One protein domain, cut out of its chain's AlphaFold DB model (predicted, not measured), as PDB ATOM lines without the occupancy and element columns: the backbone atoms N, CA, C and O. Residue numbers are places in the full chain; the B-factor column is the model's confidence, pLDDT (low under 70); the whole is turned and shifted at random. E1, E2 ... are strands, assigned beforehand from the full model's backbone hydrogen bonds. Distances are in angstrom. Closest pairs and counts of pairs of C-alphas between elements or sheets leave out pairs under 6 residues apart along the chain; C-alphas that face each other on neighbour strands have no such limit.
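Overview. This is residues 140 to 225 and 422 to 447 of the 1115 residues of an uncharacterized protein of Chromera velia CCMP2878 (UniProt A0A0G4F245). The printed part has little regular structure: two small strand hairpins, E1 with E2 and E3 with E4, sit in separate halves of an elongated body made mostly of loops. The long unnamed stretch 166 to 198 joins them, and residues 422 to 447 run past the second hairpin. Of 112 printed residues, 23 are in the four named strands, E1 to E4 in chain order, each sheet antiparallel; the class is all strand, with no named helix. It is only just compact, close to loose, with a radius of gyration of the C-alphas of 15.8 A and spans of 59 by 30 by 18 A.

Along the chain. E1, residues 151 to 157, is 17.0 A long and begins at C-alpha (81.618, 110.139, 100.607). E2 is residues 160 to 165, 15.9 A. E3 is residues 199 to 203, and E4, residues 211 to 215, ends at C-alpha (67.995, 128.851, 125.566).

Arrangement. Hairpin E1 and E2 is antiparallel at 145 degrees, with N 152 and O 164 at 2.8 A. Hairpin E3 and E4 is antiparallel at 147 degrees, with N 200 and O 214 at 2.8 A. E1 is apart from E3.

Size, cuts and confidence. Residues 226 to 421 are not printed; C-alphas 225 and 422 are 17.0 A apart. The link E2 to E3 is long, 33 residues. No printed residue is under 70 in pLDDT.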
ATOM      1  N   PRO A 140      73.366 117.733 101.263       88.56
ATOM      2  CA  PRO A 140      73.722 118.031 102.646       88.56
ATOM      3  C   PRO A 140      74.083 116.740 103.395       88.56
ATOM      4  O   PRO A 140      73.540 115.676 103.088       88.56
ATOM      5  N   CYS A 141      74.981 116.815 104.374       90.00
ATOM      6  CA  CYS A 141      75.207 115.677 105.266       90.00
ATOM      7  C   CYS A 141      73.946 115.366 106.074       90.00
ATOM      8  O   CYS A 141      73.187 116.272 106.416       90.00
ATOM      9  N   THR A 142      73.781 114.101 106.451       87.50
ATOM     10  CA  THR A 142      72.784 113.704 107.454       87.50
ATOM     11  C   THR A 142      73.033 114.418 108.790       87.50
ATOM     12  O   THR A 142      74.173 114.781 109.110       87.50
ATOM     13  N   TYR A 143      72.008 114.555 109.638       77.94
ATOM     14  CA  TYR A 143      72.205 115.095 110.998       77.94
ATOM     15  C   TYR A 143      73.170 114.266 111.878       77.94
ATOM     16  O   TYR A 143      73.662 114.777 112.890       77.94
ATOM     17  N   THR A 144      73.468 113.008 111.523       84.69
ATOM     18  CA  THR A 144      74.492 112.179 112.189       84.69
ATOM     19  C   THR A 144      75.915 112.454 111.688       84.69
ATOM     20  O   THR A 144      76.858 111.871 112.217       84.69
ATOM     21  N   GLY A 145      76.105 113.360 110.721       86.81
ATOM     22  CA  GLY A 145      77.410 113.652 110.113       86.81
ATOM     23  C   GLY A 145      77.939 112.507 109.246       86.81
ATOM     24  O   GLY A 145      79.149 112.389 109.037       86.81
ATOM     25  N   GLU A 146      77.040 111.638 108.787       89.19
ATOM     26  CA  GLU A 146      77.325 110.463 107.968       89.19
ATOM     27  C   GLU A 146      76.927 110.715 106.506       89.19
ATOM     28  O   GLU A 146      76.053 111.536 106.205       89.19
ATOM     29  N   CYS A 147      77.595 109.998 105.606       91.88
ATOM     30  CA  CYS A 147      77.376 109.995 104.165       91.88
ATOM     31  C   CYS A 147      77.514 108.555 103.646       91.88
ATOM     32  O   CYS A 147      78.068 107.704 104.349       91.88
ATOM     33  N   ASP A 148      77.063 108.297 102.418       90.69
ATOM     34  CA  ASP A 148      77.213 106.994 101.754       90.69
ATOM     35  C   ASP A 148      78.696 106.564 101.663       90.69
ATOM     36  O   ASP A 148      79.608 107.391 101.751       90.69
ATOM     37  N   GLU A 149      78.963 105.262 101.487       82.75
ATOM     38  CA  GLU A 149      80.265 104.636 101.802       82.75
ATOM     39  C   GLU A 149      81.505 105.259 101.121       82.75
ATOM     40  O   GLU A 149      82.595 105.198 101.694       82.75
ATOM     41  N   ASP A 150      81.367 105.940  99.979       91.81
ATOM     42  CA  ASP A 150      82.461 106.611  99.249       91.81
ATOM     43  C   ASP A 150      82.584 108.130  99.522       91.81
ATOM     44  O   ASP A 150      83.551 108.775  99.101       91.81
ATOM     45  N   ALA A 151      81.651 108.716 100.274       94.75
ATOM     46  CA  ALA A 151      81.618 110.139 100.607       94.75
ATOM     47  C   ALA A 151      82.060 110.427 102.054       94.75
ATOM     48  O   ALA A 151      81.984 109.584 102.950       94.75
ATOM     49  N   ALA A 152      82.545 111.644 102.282       95.81
ATOM     50  CA  ALA A 152      82.823 112.221 103.588       95.81
ATOM     51  C   ALA A 152      82.003 113.503 103.759       95.81
ATOM     52  O   ALA A 152      81.847 114.280 102.816       95.81
ATOM     53  N   CYS A 153      81.508 113.744 104.972       95.56
ATOM     54  CA  CYS A 153      80.847 114.999 105.289       95.56
ATOM     55  C   CYS A 153      81.890 116.122 105.425       95.56
ATOM     56  O   CYS A 153      82.789 116.045 106.267       95.56
ATOM     57  N   VAL A 154      81.776 117.160 104.594       95.81
ATOM     58  CA  VAL A 154      82.713 118.290 104.524       95.81
ATOM     59  C   VAL A 154      81.997 119.602 104.812       95.81
ATOM     60  O   VAL A 154      80.939 119.882 104.256       95.81
ATOM     61  N   GLU A 155      82.603 120.442 105.647       93.06
ATOM     62  CA  GLU A 155      82.158 121.811 105.908       93.06
ATOM     63  C   GLU A 155      82.506 122.726 104.719       93.06
ATOM     64  O   GLU A 155      83.604 123.274 104.637       93.06
ATOM     65  N   VAL A 156      81.570 122.852 103.771       89.94
ATOM     66  CA  VAL A 156      81.682 123.728 102.585       89.94
ATOM     67  C   VAL A 156      81.358 125.180 102.949       89.94
ATOM     68  O   VAL A 156      81.939 126.115 102.402       89.94
ATOM     69  N   HIS A 157      80.443 125.369 103.899       85.56
ATOM     70  CA  HIS A 157      80.106 126.650 104.510       85.56
ATOM     71  C   HIS A 157      79.839 126.439 106.013       85.56
ATOM     72  O   HIS A 157      79.369 125.359 106.379       85.56
ATOM     73  N   PRO A 158      80.019 127.443 106.895       76.00
ATOM     74  CA  PRO A 158      79.683 127.327 108.324       76.00
ATOM     75  C   PRO A 158      78.225 126.931 108.633       76.00
ATOM     76  O   PRO A 158      77.921 126.513 109.748       76.00
ATOM     77  N   TYR A 159      77.329 127.052 107.646       74.75
ATOM     78  CA  TYR A 159      75.928 126.615 107.703       74.75
ATOM     79  C   TYR A 159      75.608 125.387 106.835       74.75
ATOM     80  O   TYR A 159      74.551 124.789 107.008       74.75
ATOM     81  N   LEU A 160      76.482 125.012 105.894       82.94
ATOM     82  CA  LEU A 160      76.234 123.928 104.943       82.94
ATOM     83  C   LEU A 160      77.403 122.951 104.937       82.94
ATOM     84  O   LEU A 160      78.490 123.235 104.425       82.94
ATOM     85  N   LYS A 161      77.128 121.759 105.452       89.56
ATOM     86  CA  LYS A 161      78.001 120.604 105.309       89.56
ATOM     87  C   LYS A 161      77.451 119.707 104.213       89.56
ATOM     88  O   LYS A 161      76.252 119.441 104.195       89.56
ATOM     89  N   GLN A 162      78.310 119.275 103.300       94.25
ATOM     90  CA  GLN A 162      77.934 118.544 102.094       94.25
ATOM     91  C   GLN A 162      78.699 117.220 102.020       94.25
ATOM     92  O   GLN A 162      79.877 117.159 102.379       94.25
ATOM     93  N   CYS A 163      78.047 116.165 101.541       96.12
ATOM     94  CA  CYS A 163      78.694 114.886 101.276       96.12
ATOM     95  C   CYS A 163      79.542 114.991 100.000       96.12
ATOM     96  O   CYS A 163      79.012 115.101  98.895       96.12
ATOM     97  N   ILE A 164      80.867 114.975 100.146       96.12
ATOM     98  CA  ILE A 164      81.839 115.064  99.045       96.12
ATOM     99  C   ILE A 164      82.579 113.727  98.927       96.12
ATOM    100  O   ILE A 164      82.929 113.122  99.937       96.12
ATOM    101  N   GLU A 165      82.827 113.250  97.703       97.06
ATOM    102  CA  GLU A 165      83.659 112.060  97.451       97.06
ATOM    103  C   GLU A 165      84.996 112.150  98.195       97.06
ATOM    104  O   GLU A 165      85.687 113.168  98.110       97.06
ATOM    105  N   LYS A 166      85.407 111.070  98.868       96.69
ATOM    106  CA  LYS A 166      86.643 111.032  99.672       96.69
ATOM    107  C   LYS A 166      87.904 111.417  98.888       96.69
ATOM    108  O   LYS A 166      88.825 111.976  99.472       96.69
ATOM    109  N   GLU A 167      87.929 111.184  97.575       96.69
ATOM    110  CA  GLU A 167      89.035 111.569  96.679       96.69
ATOM    111  C   GLU A 167      89.075 113.070  96.326       96.69
ATOM    112  O   GLU A 167      90.094 113.557  95.836       96.69
ATOM    113  N   LYS A 168      87.981 113.813  96.550       96.62
ATOM    114  CA  LYS A 168      87.846 115.249  96.234       96.62
ATOM    115  C   LYS A 168      88.038 116.165  97.447       96.62
ATOM    116  O   LYS A 168      88.080 117.381  97.275       96.62
ATOM    117  N   VAL A 169      88.160 115.604  98.650       96.38
ATOM    118  CA  VAL A 169      88.439 116.358  99.879       96.38
ATOM    119  C   VAL A 169      89.902 116.807  99.873       96.38
ATOM    120  O   VAL A 169      90.806 115.974  99.834       96.38
ATOM    121  N   THR A 170      90.150 118.117  99.897       95.88
ATOM    122  CA  THR A 170      91.509 118.681  99.996       95.88
ATOM    123  C   THR A 170      91.940 118.844 101.457       95.88
ATOM    124  O   THR A 170      91.098 118.893 102.349       95.88
ATOM    125  N   ASP A 171      93.240 119.017 101.718       94.50
ATOM    126  CA  ASP A 171      93.753 119.311 103.074       94.50
ATOM    127  C   ASP A 171      93.226 120.648 103.654       94.50
ATOM    128  O   ASP A 171      93.326 120.894 104.856       94.50
ATOM    129  N   GLU A 172      92.655 121.514 102.810       93.62
ATOM    130  CA  GLU A 172      91.983 122.765 103.196       93.62
ATOM    131  C   GLU A 172      90.513 122.544 103.612       93.62
ATOM    132  O   GLU A 172      89.917 123.394 104.275       93.62
ATOM    133  N   MET A 173      89.911 121.410 103.235       94.62
ATOM    134  CA  MET A 173      88.519 121.077 103.528       94.62
ATOM    135  C   MET A 173      88.382 120.405 104.896       94.62
ATOM    136  O   MET A 173      88.850 119.291 105.133       94.62
ATOM    137  N   LYS A 174      87.645 121.059 105.795       94.31
ATOM    138  CA  LYS A 174      87.327 120.543 107.129       94.31
ATOM    139  C   LYS A 174      86.280 119.426 107.038       94.31
ATOM    140  O   LYS A 174      85.076 119.657 107.156       94.31
ATOM    141  N   ALA A 175      86.752 118.200 106.822       93.50
ATOM    142  CA  ALA A 175      85.946 116.998 106.996       93.50
ATOM    143  C   ALA A 175      85.523 116.849 108.469       93.50
ATOM    144  O   ALA A 175      86.325 117.059 109.382       93.50
ATOM    145  N   SER A 176      84.268 116.475 108.711       89.62
ATOM    146  CA  SER A 176      83.717 116.307 110.059       89.62
ATOM    147  C   SER A 176      82.833 115.072 110.144       89.62
ATOM    148  O   SER A 176      81.952 114.899 109.315       89.62
ATOM    149  N   SER A 177      83.031 114.246 111.169       89.25
ATOM    150  CA  SER A 177      82.325 112.972 111.367       89.25
ATOM    151  C   SER A 177      81.505 112.957 112.657       89.25
ATOM    152  O   SER A 177      81.993 113.441 113.681       89.25
ATOM    153  N   GLY A 178      80.340 112.307 112.643       87.62
ATOM    154  CA  GLY A 178      79.466 112.195 113.814       87.62
ATOM    155  C   GLY A 178      78.547 113.413 113.995       87.62
ATOM    156  O   GLY A 178      78.730 114.416 113.306       87.62
ATOM    157  N   PRO A 179      77.559 113.344 114.908       86.25
ATOM    158  CA  PRO A 179      76.490 114.333 115.036       86.25
ATOM    159  C   PRO A 179      77.020 115.765 115.142       86.25
ATOM    160  O   PRO A 179      77.932 116.055 115.916       86.25
ATOM    161  N   HIS A 180      76.450 116.665 114.344       87.69
ATOM    162  CA  HIS A 180      76.885 118.058 114.269       87.69
ATOM    163  C   HIS A 180      75.978 118.963 115.100       87.69
ATOM    164  O   HIS A 180      74.763 118.805 115.007       87.69
ATOM    165  N   PRO A 181      76.521 119.935 115.857       92.12
ATOM    166  CA  PRO A 181      75.684 120.915 116.535       92.12
ATOM    167  C   PRO A 181      74.824 121.661 115.508       92.12
ATOM    168  O   PRO A 181      75.304 121.998 114.421       92.12
ATOM    169  N   VAL A 182      73.551 121.883 115.845       92.06
ATOM    170  CA  VAL A 182      72.579 122.553 114.962       92.06
ATOM    171  C   VAL A 182      72.126 123.892 115.534       92.06
ATOM    172  O   VAL A 182      72.231 124.148 116.738       92.06
ATOM    173  N   TRP A 183      71.623 124.773 114.675       93.25
ATOM    174  CA  TRP A 183      71.279 126.134 115.067       93.25
ATOM    175  C   TRP A 183      69.896 126.231 115.751       93.25
ATOM    176  O   TRP A 183      69.096 125.299 115.663       93.25
ATOM    177  N   PRO A 184      69.565 127.351 116.435       92.19
ATOM    178  CA  PRO A 184      68.303 127.526 117.176       92.19
ATOM    179  C   PRO A 184      66.990 127.386 116.383       92.19
ATOM    180  O   PRO A 184      65.908 127.385 116.973       92.19
ATOM    181  N   TRP A 185      67.039 127.298 115.056       87.12
ATOM    182  CA  TRP A 185      65.884 127.088 114.171       87.12
ATOM    183  C   TRP A 185      65.817 125.669 113.576       87.12
ATOM    184  O   TRP A 185      64.779 125.303 113.025       87.12
ATOM    185  N   ASP A 186      66.872 124.866 113.728       89.44
ATOM    186  CA  ASP A 186      66.999 123.523 113.155       89.44
ATOM    187  C   ASP A 186      66.529 122.414 114.121       89.44
ATOM    188  O   ASP A 186      66.333 122.627 115.324       89.44
ATOM    189  N   ASN A 187      66.362 121.195 113.593       90.75
ATOM    190  CA  ASN A 187      65.964 120.023 114.375       90.75
ATOM    191  C   ASN A 187      67.171 119.361 115.066       90.75
ATOM    192  O   ASN A 187      67.985 118.703 114.422       90.75
ATOM    193  N   CYS A 188      67.259 119.468 116.392       94.44
ATOM    194  CA  CYS A 188      68.385 118.937 117.172       94.44
ATOM    195  C   CYS A 188      68.217 117.477 117.629       94.44
ATOM    196  O   CYS A 188      69.054 116.967 118.373       94.44
ATOM    197  N   PHE A 189      67.152 116.778 117.214       93.25
ATOM    198  CA  PHE A 189      66.793 115.458 117.756       93.25
ATOM    199  C   PHE A 189      67.904 114.406 117.592       93.25
ATOM    200  O   PHE A 189      68.153 113.608 118.501       93.25
ATOM    201  N   TYR A 190      68.600 114.431 116.453       89.44
ATOM    202  CA  TYR A 190      69.717 113.529 116.160       89.44
ATOM    203  C   TYR A 190      71.051 114.051 116.698       89.44
ATOM    204  O   TYR A 190      71.820 113.273 117.260       89.44
ATOM    205  N   SER A 191      71.311 115.358 116.573       91.75
ATOM    206  CA  SER A 191      72.577 115.958 117.006       91.75
ATOM    207  C   SER A 191      72.751 115.975 118.521       91.75
ATOM    208  O   SER A 191      73.872 115.875 119.023       91.75
ATOM    209  N   ARG A 192      71.640 116.173 119.246       95.06
ATOM    210  CA  ARG A 192      71.563 116.419 120.696       95.06
ATOM    211  C   ARG A 192      72.456 117.568 121.179       95.06
ATOM    212  O   ARG A 192      72.747 117.677 122.365       95.06
ATOM    213  N   THR A 193      72.897 118.422 120.261       95.06
ATOM    214  CA  THR A 193      73.901 119.466 120.475       95.06
ATOM    215  C   THR A 193      73.523 120.709 119.676       95.06
ATOM    216  O   THR A 193      72.933 120.618 118.595       95.06
ATOM    217  N   CYS A 194      73.839 121.878 120.235       96.62
ATOM    218  CA  CYS A 194      73.421 123.178 119.719       96.62
ATOM    219  C   CYS A 194      74.636 124.032 119.354       96.62
ATOM    220  O   CYS A 194      75.638 124.016 120.065       96.62
ATOM    221  N   THR A 195      74.553 124.785 118.257       95.69
ATOM    222  CA  THR A 195      75.682 125.575 117.736       95.69
ATOM    223  C   THR A 195      75.939 126.850 118.526       95.69
ATOM    224  O   THR A 195      77.042 127.375 118.462       95.69
ATOM    225  N   VAL A 196      74.954 127.359 119.267       96.56
ATOM    226  CA  VAL A 196      75.040 128.657 119.951       96.56
ATOM    227  C   VAL A 196      75.177 128.470 121.461       96.56
ATOM    228  O   VAL A 196      74.418 127.719 122.071       96.56
ATOM    229  N   GLU A 197      76.127 129.182 122.063       96.69
ATOM    230  CA  GLU A 197      76.357 129.228 123.512       96.69
ATOM    231  C   GLU A 197      75.059 129.471 124.307       96.69
ATOM    232  O   GLU A 197      74.281 130.379 124.001       96.69
ATOM    233  N   GLY A 198      74.842 128.678 125.359       95.50
ATOM    234  CA  GLY A 198      73.685 128.787 126.250       95.50
ATOM    235  C   GLY A 198      72.412 128.120 125.724       95.50
ATOM    236  O   GLY A 198      71.396 128.144 126.416       95.50
ATOM    237  N   TYR A 199      72.440 127.513 124.532       96.81
ATOM    238  CA  TYR A 199      71.317 126.740 123.999       96.81
ATOM    239  C   TYR A 199      71.440 125.254 124.347       96.81
ATOM    240  O   TYR A 199      72.531 124.686 124.377       96.81
ATOM    241  N   GLN A 200      70.301 124.611 124.571       97.25
ATOM    242  CA  GLN A 200      70.163 123.206 124.921       97.25
ATOM    243  C   GLN A 200      69.054 122.560 124.079       97.25
ATOM    244  O   GLN A 200      68.074 123.207 123.704       97.25
ATOM    245  N   CYS A 201      69.219 121.280 123.748       97.12
ATOM    246  CA  CYS A 201      68.291 120.555 122.885       97.12
ATOM    247  C   CYS A 201      67.124 119.950 123.684       97.12
ATOM    248  O   CYS A 201      67.338 119.053 124.501       97.12
ATOM    249  N   PHE A 202      65.889 120.384 123.416       96.62
ATOM    250  CA  PHE A 202      64.676 119.878 124.074       96.62
ATOM    251  C   PHE A 202      63.805 119.085 123.097       96.62
ATOM    252  O   PHE A 202      63.466 119.582 122.023       96.62
ATOM    253  N   ALA A 203      63.419 117.860 123.464       95.69
ATOM    254  CA  ALA A 203      62.522 117.026 122.660       95.69
ATOM    255  C   ALA A 203      61.076 117.535 122.713       95.69
ATOM    256  O   ALA A 203      60.623 117.968 123.772       95.69
ATOM    257  N   ASN A 204      60.318 117.393 121.619       93.69
ATOM    258  CA  ASN A 204      58.866 117.563 121.656       93.69
ATOM    259  C   ASN A 204      58.145 116.211 121.504       93.69
ATOM    260  O   ASN A 204      58.037 115.648 120.419       93.69
ATOM    261  N   SER A 205      57.582 115.710 122.605       89.25
ATOM    262  CA  SER A 205      56.857 114.434 122.689       89.25
ATOM    263  C   SER A 205      55.567 114.338 121.855       89.25
ATOM    264  O   SER A 205      55.026 113.240 121.726       89.25
ATOM    265  N   ARG A 206      55.074 115.432 121.248       81.62
ATOM    266  CA  ARG A 206      54.016 115.369 120.214       81.62
ATOM    267  C   ARG A 206      54.542 114.922 118.855       81.62
ATOM    268  O   ARG A 206      53.800 114.322 118.084       81.62
ATOM    269  N   PHE A 207      55.800 115.235 118.569       83.69
ATOM    270  CA  PHE A 207      56.434 115.081 117.269       83.69
ATOM    271  C   PHE A 207      57.673 114.185 117.432       83.69
ATOM    272  O   PHE A 207      58.792 114.689 117.514       83.69
ATOM    273  N   PRO A 208      57.504 112.852 117.547       82.12
ATOM    274  CA  PRO A 208      58.635 111.937 117.683       82.12
ATOM    275  C   PRO A 208      59.579 112.090 116.482       82.12
ATOM    276  O   PRO A 208      59.142 112.001 115.338       82.12
ATOM    277  N   GLY A 209      60.863 112.345 116.752       85.00
ATOM    278  CA  GLY A 209      61.844 112.745 115.735       85.00
ATOM    279  C   GLY A 209      62.112 114.256 115.660       85.00
ATOM    280  O   GLY A 209      62.986 114.663 114.898       85.00
ATOM    281  N   TYR A 210      61.410 115.087 116.443       91.06
ATOM    282  CA  TYR A 210      61.623 116.536 116.518       91.06
ATOM    283  C   TYR A 210      62.086 116.999 117.907       91.06
ATOM    284  O   TYR A 210      61.532 116.635 118.950       91.06
ATOM    285  N   ALA A 211      63.104 117.851 117.901       94.44
ATOM    286  CA  ALA A 211      63.610 118.586 119.048       94.44
ATOM    287  C   ALA A 211      64.161 119.931 118.562       94.44
ATOM    288  O   ALA A 211      64.585 120.041 117.414       94.44
ATOM    289  N   ARG A 212      64.204 120.946 119.426       94.94
ATOM    290  CA  ARG A 212      64.738 122.269 119.069       94.94
ATOM    291  C   ARG A 212      65.753 122.745 120.096       94.94
ATOM    292  O   ARG A 212      65.606 122.495 121.293       94.94
ATOM    293  N   CYS A 213      66.775 123.441 119.610       95.81
ATOM    294  CA  CYS A 213      67.714 124.169 120.446       95.81
ATOM    295  C   CYS A 213      67.033 125.429 120.998       95.81
ATOM    296  O   CYS A 213      66.764 126.366 120.249       95.81
ATOM    297  N   LEU A 214      66.757 125.445 122.302       94.31
ATOM    298  CA  LEU A 214      66.198 126.586 123.039       94.31
ATOM    299  C   LEU A 214      67.229 127.082 124.056       94.31
ATOM    300  O   LEU A 214      68.112 126.323 124.445       94.31
ATOM    301  N   LEU A 215      67.127 128.331 124.505       93.94
ATOM    302  CA  LEU A 215      67.995 128.851 125.566       93.94
ATOM    303  C   LEU A 215      67.769 128.054 126.869       93.94
ATOM    304  O   LEU A 215      66.637 127.670 127.179       93.94
ATOM    305  N   GLU A 216      68.828 127.820 127.649       93.75
ATOM    306  CA  GLU A 216      68.724 127.213 128.982       93.75
ATOM    307  C   GLU A 216      67.678 127.955 129.838       93.75
ATOM    308  O   GLU A 216      67.604 129.186 129.852       93.75
ATOM    309  N   GLY A 217      66.802 127.199 130.506       88.50
ATOM    310  CA  GLY A 217      65.679 127.745 131.278       88.50
ATOM    311  C   GLY A 217      64.514 128.320 130.453       88.50
ATOM    312  O   GLY A 217      63.436 128.512 131.013       88.50
ATOM    313  N   SER A 218      64.656 128.535 129.136       89.00
ATOM    314  CA  SER A 218      63.579 129.059 128.276       89.00
ATOM    315  C   SER A 218      62.686 127.978 127.652       89.00
ATOM    316  O   SER A 218      61.824 128.302 126.830       89.00
ATOM    317  N   CYS A 219      62.876 126.702 128.003       91.12
ATOM    318  CA  CYS A 219      61.977 125.631 127.576       91.12
ATOM    319  C   CYS A 219      60.554 125.922 128.093       91.12
ATOM    320  O   CYS A 219      60.375 126.150 129.294       91.12
ATOM    321  N   PRO A 220      59.531 125.978 127.219       87.25
ATOM    322  CA  PRO A 220      58.234 126.518 127.597       87.25
ATOM    323  C   PRO A 220      57.469 125.517 128.473       87.25
ATOM    324  O   PRO A 220      56.728 124.669 127.992       87.25
ATOM    325  N   THR A 221      57.591 125.644 129.790       87.94
ATOM    326  CA  THR A 221      56.762 124.884 130.737       87.94
ATOM    327  C   THR A 221      55.307 125.374 130.698       87.94
ATOM    328  O   THR A 221      55.064 126.564 130.452       87.94
ATOM    329  N   PRO A 222      54.297 124.505 130.906       81.81
ATOM    330  CA  PRO A 222      52.895 124.919 130.924       81.81
ATOM    331  C   PRO A 222      52.609 125.769 132.166       81.81
ATOM    332  O   PRO A 222      52.791 125.318 133.298       81.81
ATOM    333  N   ARG A 223      52.156 127.014 131.964       85.19
ATOM    334  CA  ARG A 223      51.857 127.929 133.076       85.19
ATOM    335  C   ARG A 223      50.676 127.387 133.885       85.19
ATOM    336  O   ARG A 223      49.733 126.833 133.324       85.19
ATOM    337  N   GLY A 224      50.677 127.609 135.200       84.06
ATOM    338  CA  GLY A 224      49.564 127.193 136.068       84.06
ATOM    339  C   GLY A 224      48.209 127.769 135.632       84.06
ATOM    340  O   GLY A 224      47.195 127.083 135.724       84.06
ATOM    341  N   SER A 225      48.205 128.986 135.078       84.00
ATOM    342  CA  SER A 225      47.040 129.616 134.447       84.00
ATOM    343  C   SER A 225      46.531 128.851 133.223       84.00
ATOM    344  O   SER A 225      45.331 128.660 133.103       84.00
ATOM    345  N   GLY A 422      55.293 126.797 119.438       77.00
ATOM    346  CA  GLY A 422      54.054 126.006 119.440       77.00
ATOM    347  C   GLY A 422      53.391 125.873 120.816       77.00
ATOM    348  O   GLY A 422      52.650 124.920 121.059       77.00
ATOM    349  N   GLY A 423      53.654 126.814 121.726       84.69
ATOM    350  CA  GLY A 423      53.204 126.764 123.115       84.69
ATOM    351  C   GLY A 423      54.059 125.834 123.986       84.69
ATOM    352  O   GLY A 423      55.125 125.376 123.572       84.69
ATOM    353  N   PRO A 424      53.610 125.521 125.213       84.62
ATOM    354  CA  PRO A 424      54.347 124.661 126.140       84.62
ATOM    355  C   PRO A 424      54.229 123.162 125.855       84.62
ATOM    356  O   PRO A 424      54.557 122.320 126.691       84.62
ATOM    357  N   GLU A 425      53.627 122.792 124.731       82.31
ATOM    358  CA  GLU A 425      52.979 121.500 124.645       82.31
ATOM    359  C   GLU A 425      53.827 120.448 123.940       82.31
ATOM    360  O   GLU A 425      54.156 120.548 122.759       82.31
ATOM    361  N   GLY A 426      54.132 119.398 124.697       86.56
ATOM    362  CA  GLY A 426      54.955 118.277 124.268       86.56
ATOM    363  C   GLY A 426      56.432 118.429 124.628       86.56
ATOM    364  O   GLY A 426      57.106 117.407 124.732       86.56
ATOM    365  N   TRP A 427      56.925 119.642 124.882       93.38
ATOM    366  CA  TRP A 427      58.315 119.881 125.270       93.38
ATOM    367  C   TRP A 427      58.686 119.165 126.579       93.38
ATOM    368  O   TRP A 427      58.051 119.380 127.612       93.38
ATOM    369  N   ASP A 428      59.712 118.313 126.532       94.00
ATOM    370  CA  ASP A 428      60.280 117.655 127.715       94.00
ATOM    371  C   ASP A 428      61.378 118.541 128.316       94.00
ATOM    372  O   ASP A 428      62.563 118.408 128.012       94.00
ATOM    373  N   CYS A 429      60.951 119.513 129.126       93.94
ATOM    374  CA  CYS A 429      61.854 120.450 129.796       93.94
ATOM    375  C   CYS A 429      62.621 119.822 130.972       93.94
ATOM    376  O   CYS A 429      63.626 120.387 131.397       93.94
ATOM    377  N   ASP A 430      62.160 118.677 131.490       95.06
ATOM    378  CA  ASP A 430      62.795 117.965 132.605       95.06
ATOM    379  C   ASP A 430      63.942 117.054 132.114       95.06
ATOM    380  O   ASP A 430      64.909 116.825 132.845       95.06
ATOM    381  N   HIS A 431      63.861 116.560 130.870       96.50
ATOM    382  CA  HIS A 431      64.844 115.658 130.254       96.50
ATOM    383  C   HIS A 431      65.342 116.191 128.891       96.50
ATOM    384  O   HIS A 431      65.042 115.603 127.844       96.50
ATOM    385  N   PRO A 432      66.127 117.288 128.863       96.62
ATOM    386  CA  PRO A 432      66.799 117.731 127.643       96.62
ATOM    387  C   PRO A 432      67.659 116.609 127.037       96.62
ATOM    388  O   PRO A 432      68.315 115.847 127.748       96.62
ATOM    389  N   LEU A 433      67.686 116.523 125.705       96.31
ATOM    390  CA  LEU A 433      68.367 115.449 124.970       96.31
ATOM    391  C   LEU A 433      69.898 115.514 125.058       96.31
ATOM    392  O   LEU A 433      70.567 114.536 124.717       96.31
ATOM    393  N   GLY A 434      70.455 116.645 125.492       95.50
ATOM    394  CA  GLY A 434      71.893 116.861 125.591       95.50
ATOM    395  C   GLY A 434      72.279 118.020 126.516       95.50
ATOM    396  O   GLY A 434      71.413 118.619 127.164       95.50
ATOM    397  N   PRO A 435      73.584 118.320 126.619       96.94
ATOM    398  CA  PRO A 435      74.097 119.390 127.469       96.94
ATOM    399  C   PRO A 435      73.726 120.779 126.934       96.94
ATOM    400  O   PRO A 435      73.373 120.948 125.765       96.94
ATOM    401  N   VAL A 436      73.853 121.784 127.800       97.38
ATOM    402  CA  VAL A 436      73.887 123.194 127.395       97.38
ATOM    403  C   VAL A 436      75.182 123.434 126.622       97.38
ATOM    404  O   VAL A 436      76.260 123.086 127.102       97.38
ATOM    405  N   ALA A 437      75.080 124.011 125.430       97.06
ATOM    406  CA  ALA A 437      76.213 124.280 124.559       97.06
ATOM    407  C   ALA A 437      77.118 125.386 125.125       97.06
ATOM    408  O   ALA A 437      76.641 126.451 125.529       97.06
ATOM    409  N   LYS A 438      78.434 125.155 125.114       96.81
ATOM    410  CA  LYS A 438      79.457 126.098 125.588       96.81
ATOM    411  C   LYS A 438      80.520 126.333 124.528       96.81
ATOM    412  O   LYS A 438      80.810 125.448 123.727       96.81
ATOM    413  N   VAL A 439      81.179 127.487 124.600       94.94
ATOM    414  CA  VAL A 439      82.327 127.805 123.735       94.94
ATOM    415  C   VAL A 439      83.487 126.816 123.947       94.94
ATOM    416  O   VAL A 439      84.157 126.439 122.990       94.94
ATOM    417  N   GLU A 440      83.661 126.303 125.172       94.44
ATOM    418  CA  GLU A 440      84.622 125.232 125.502       94.44
ATOM    419  C   GLU A 440      84.364 123.923 124.728       94.44
ATOM    420  O   GLU A 440      85.310 123.239 124.346       94.44
ATOM    421  N   ASP A 441      83.092 123.606 124.463       91.31
ATOM    422  CA  ASP A 441      82.648 122.421 123.714       91.31
ATOM    423  C   ASP A 441      82.587 122.678 122.189       91.31
ATOM    424  O   ASP A 441      82.144 121.821 121.423       91.31
ATOM    425  N   GLY A 442      83.032 123.856 121.729       91.19
ATOM    426  CA  GLY A 442      83.039 124.258 120.320       91.19
ATOM    427  C   GLY A 442      81.787 124.997 119.835       91.19
ATOM    428  O   GLY A 442      81.609 125.135 118.625       91.19
ATOM    429  N   ALA A 443      80.921 125.476 120.736       95.06
ATOM    430  CA  ALA A 443      79.792 126.329 120.362       95.06
ATOM    431  C   ALA A 443      80.236 127.762 120.012       95.06
ATOM    432  O   ALA A 443      81.162 128.315 120.603       95.06
ATOM    433  N   VAL A 444      79.522 128.395 119.087       95.19
ATOM    434  CA  VAL A 444      79.687 129.800 118.709       95.19
ATOM    435  C   VAL A 444      79.113 130.691 119.816       95.19
ATOM    436  O   VAL A 444      77.973 130.504 120.254       95.19
ATOM    437  N   GLY A 445      79.882 131.681 120.275       95.62
ATOM    438  CA  GLY A 445      79.417 132.638 121.288       95.62
ATOM    439  C   GLY A 445      78.225 133.459 120.782       95.62
ATOM    440  O   GLY A 445      78.181 133.827 119.608       95.62
ATOM    441  N   ARG A 446      77.253 133.792 121.647       94.50
ATOM    442  CA  ARG A 446      75.980 134.433 121.225       94.50
ATOM    443  C   ARG A 446      76.165 135.697 120.378       94.50
ATOM    444  O   ARG A 446      75.425 135.896 119.420       94.50
ATOM    445  N   MET A 447      77.160 136.530 120.686       92.81
ATOM    446  CA  MET A 447      77.477 137.733 119.903       92.81
ATOM    447  C   MET A 447      78.034 137.411 118.505       92.81
ATOM    448  O   MET A 447      77.682 138.065 117.526       92.81
TER     449      MET A 447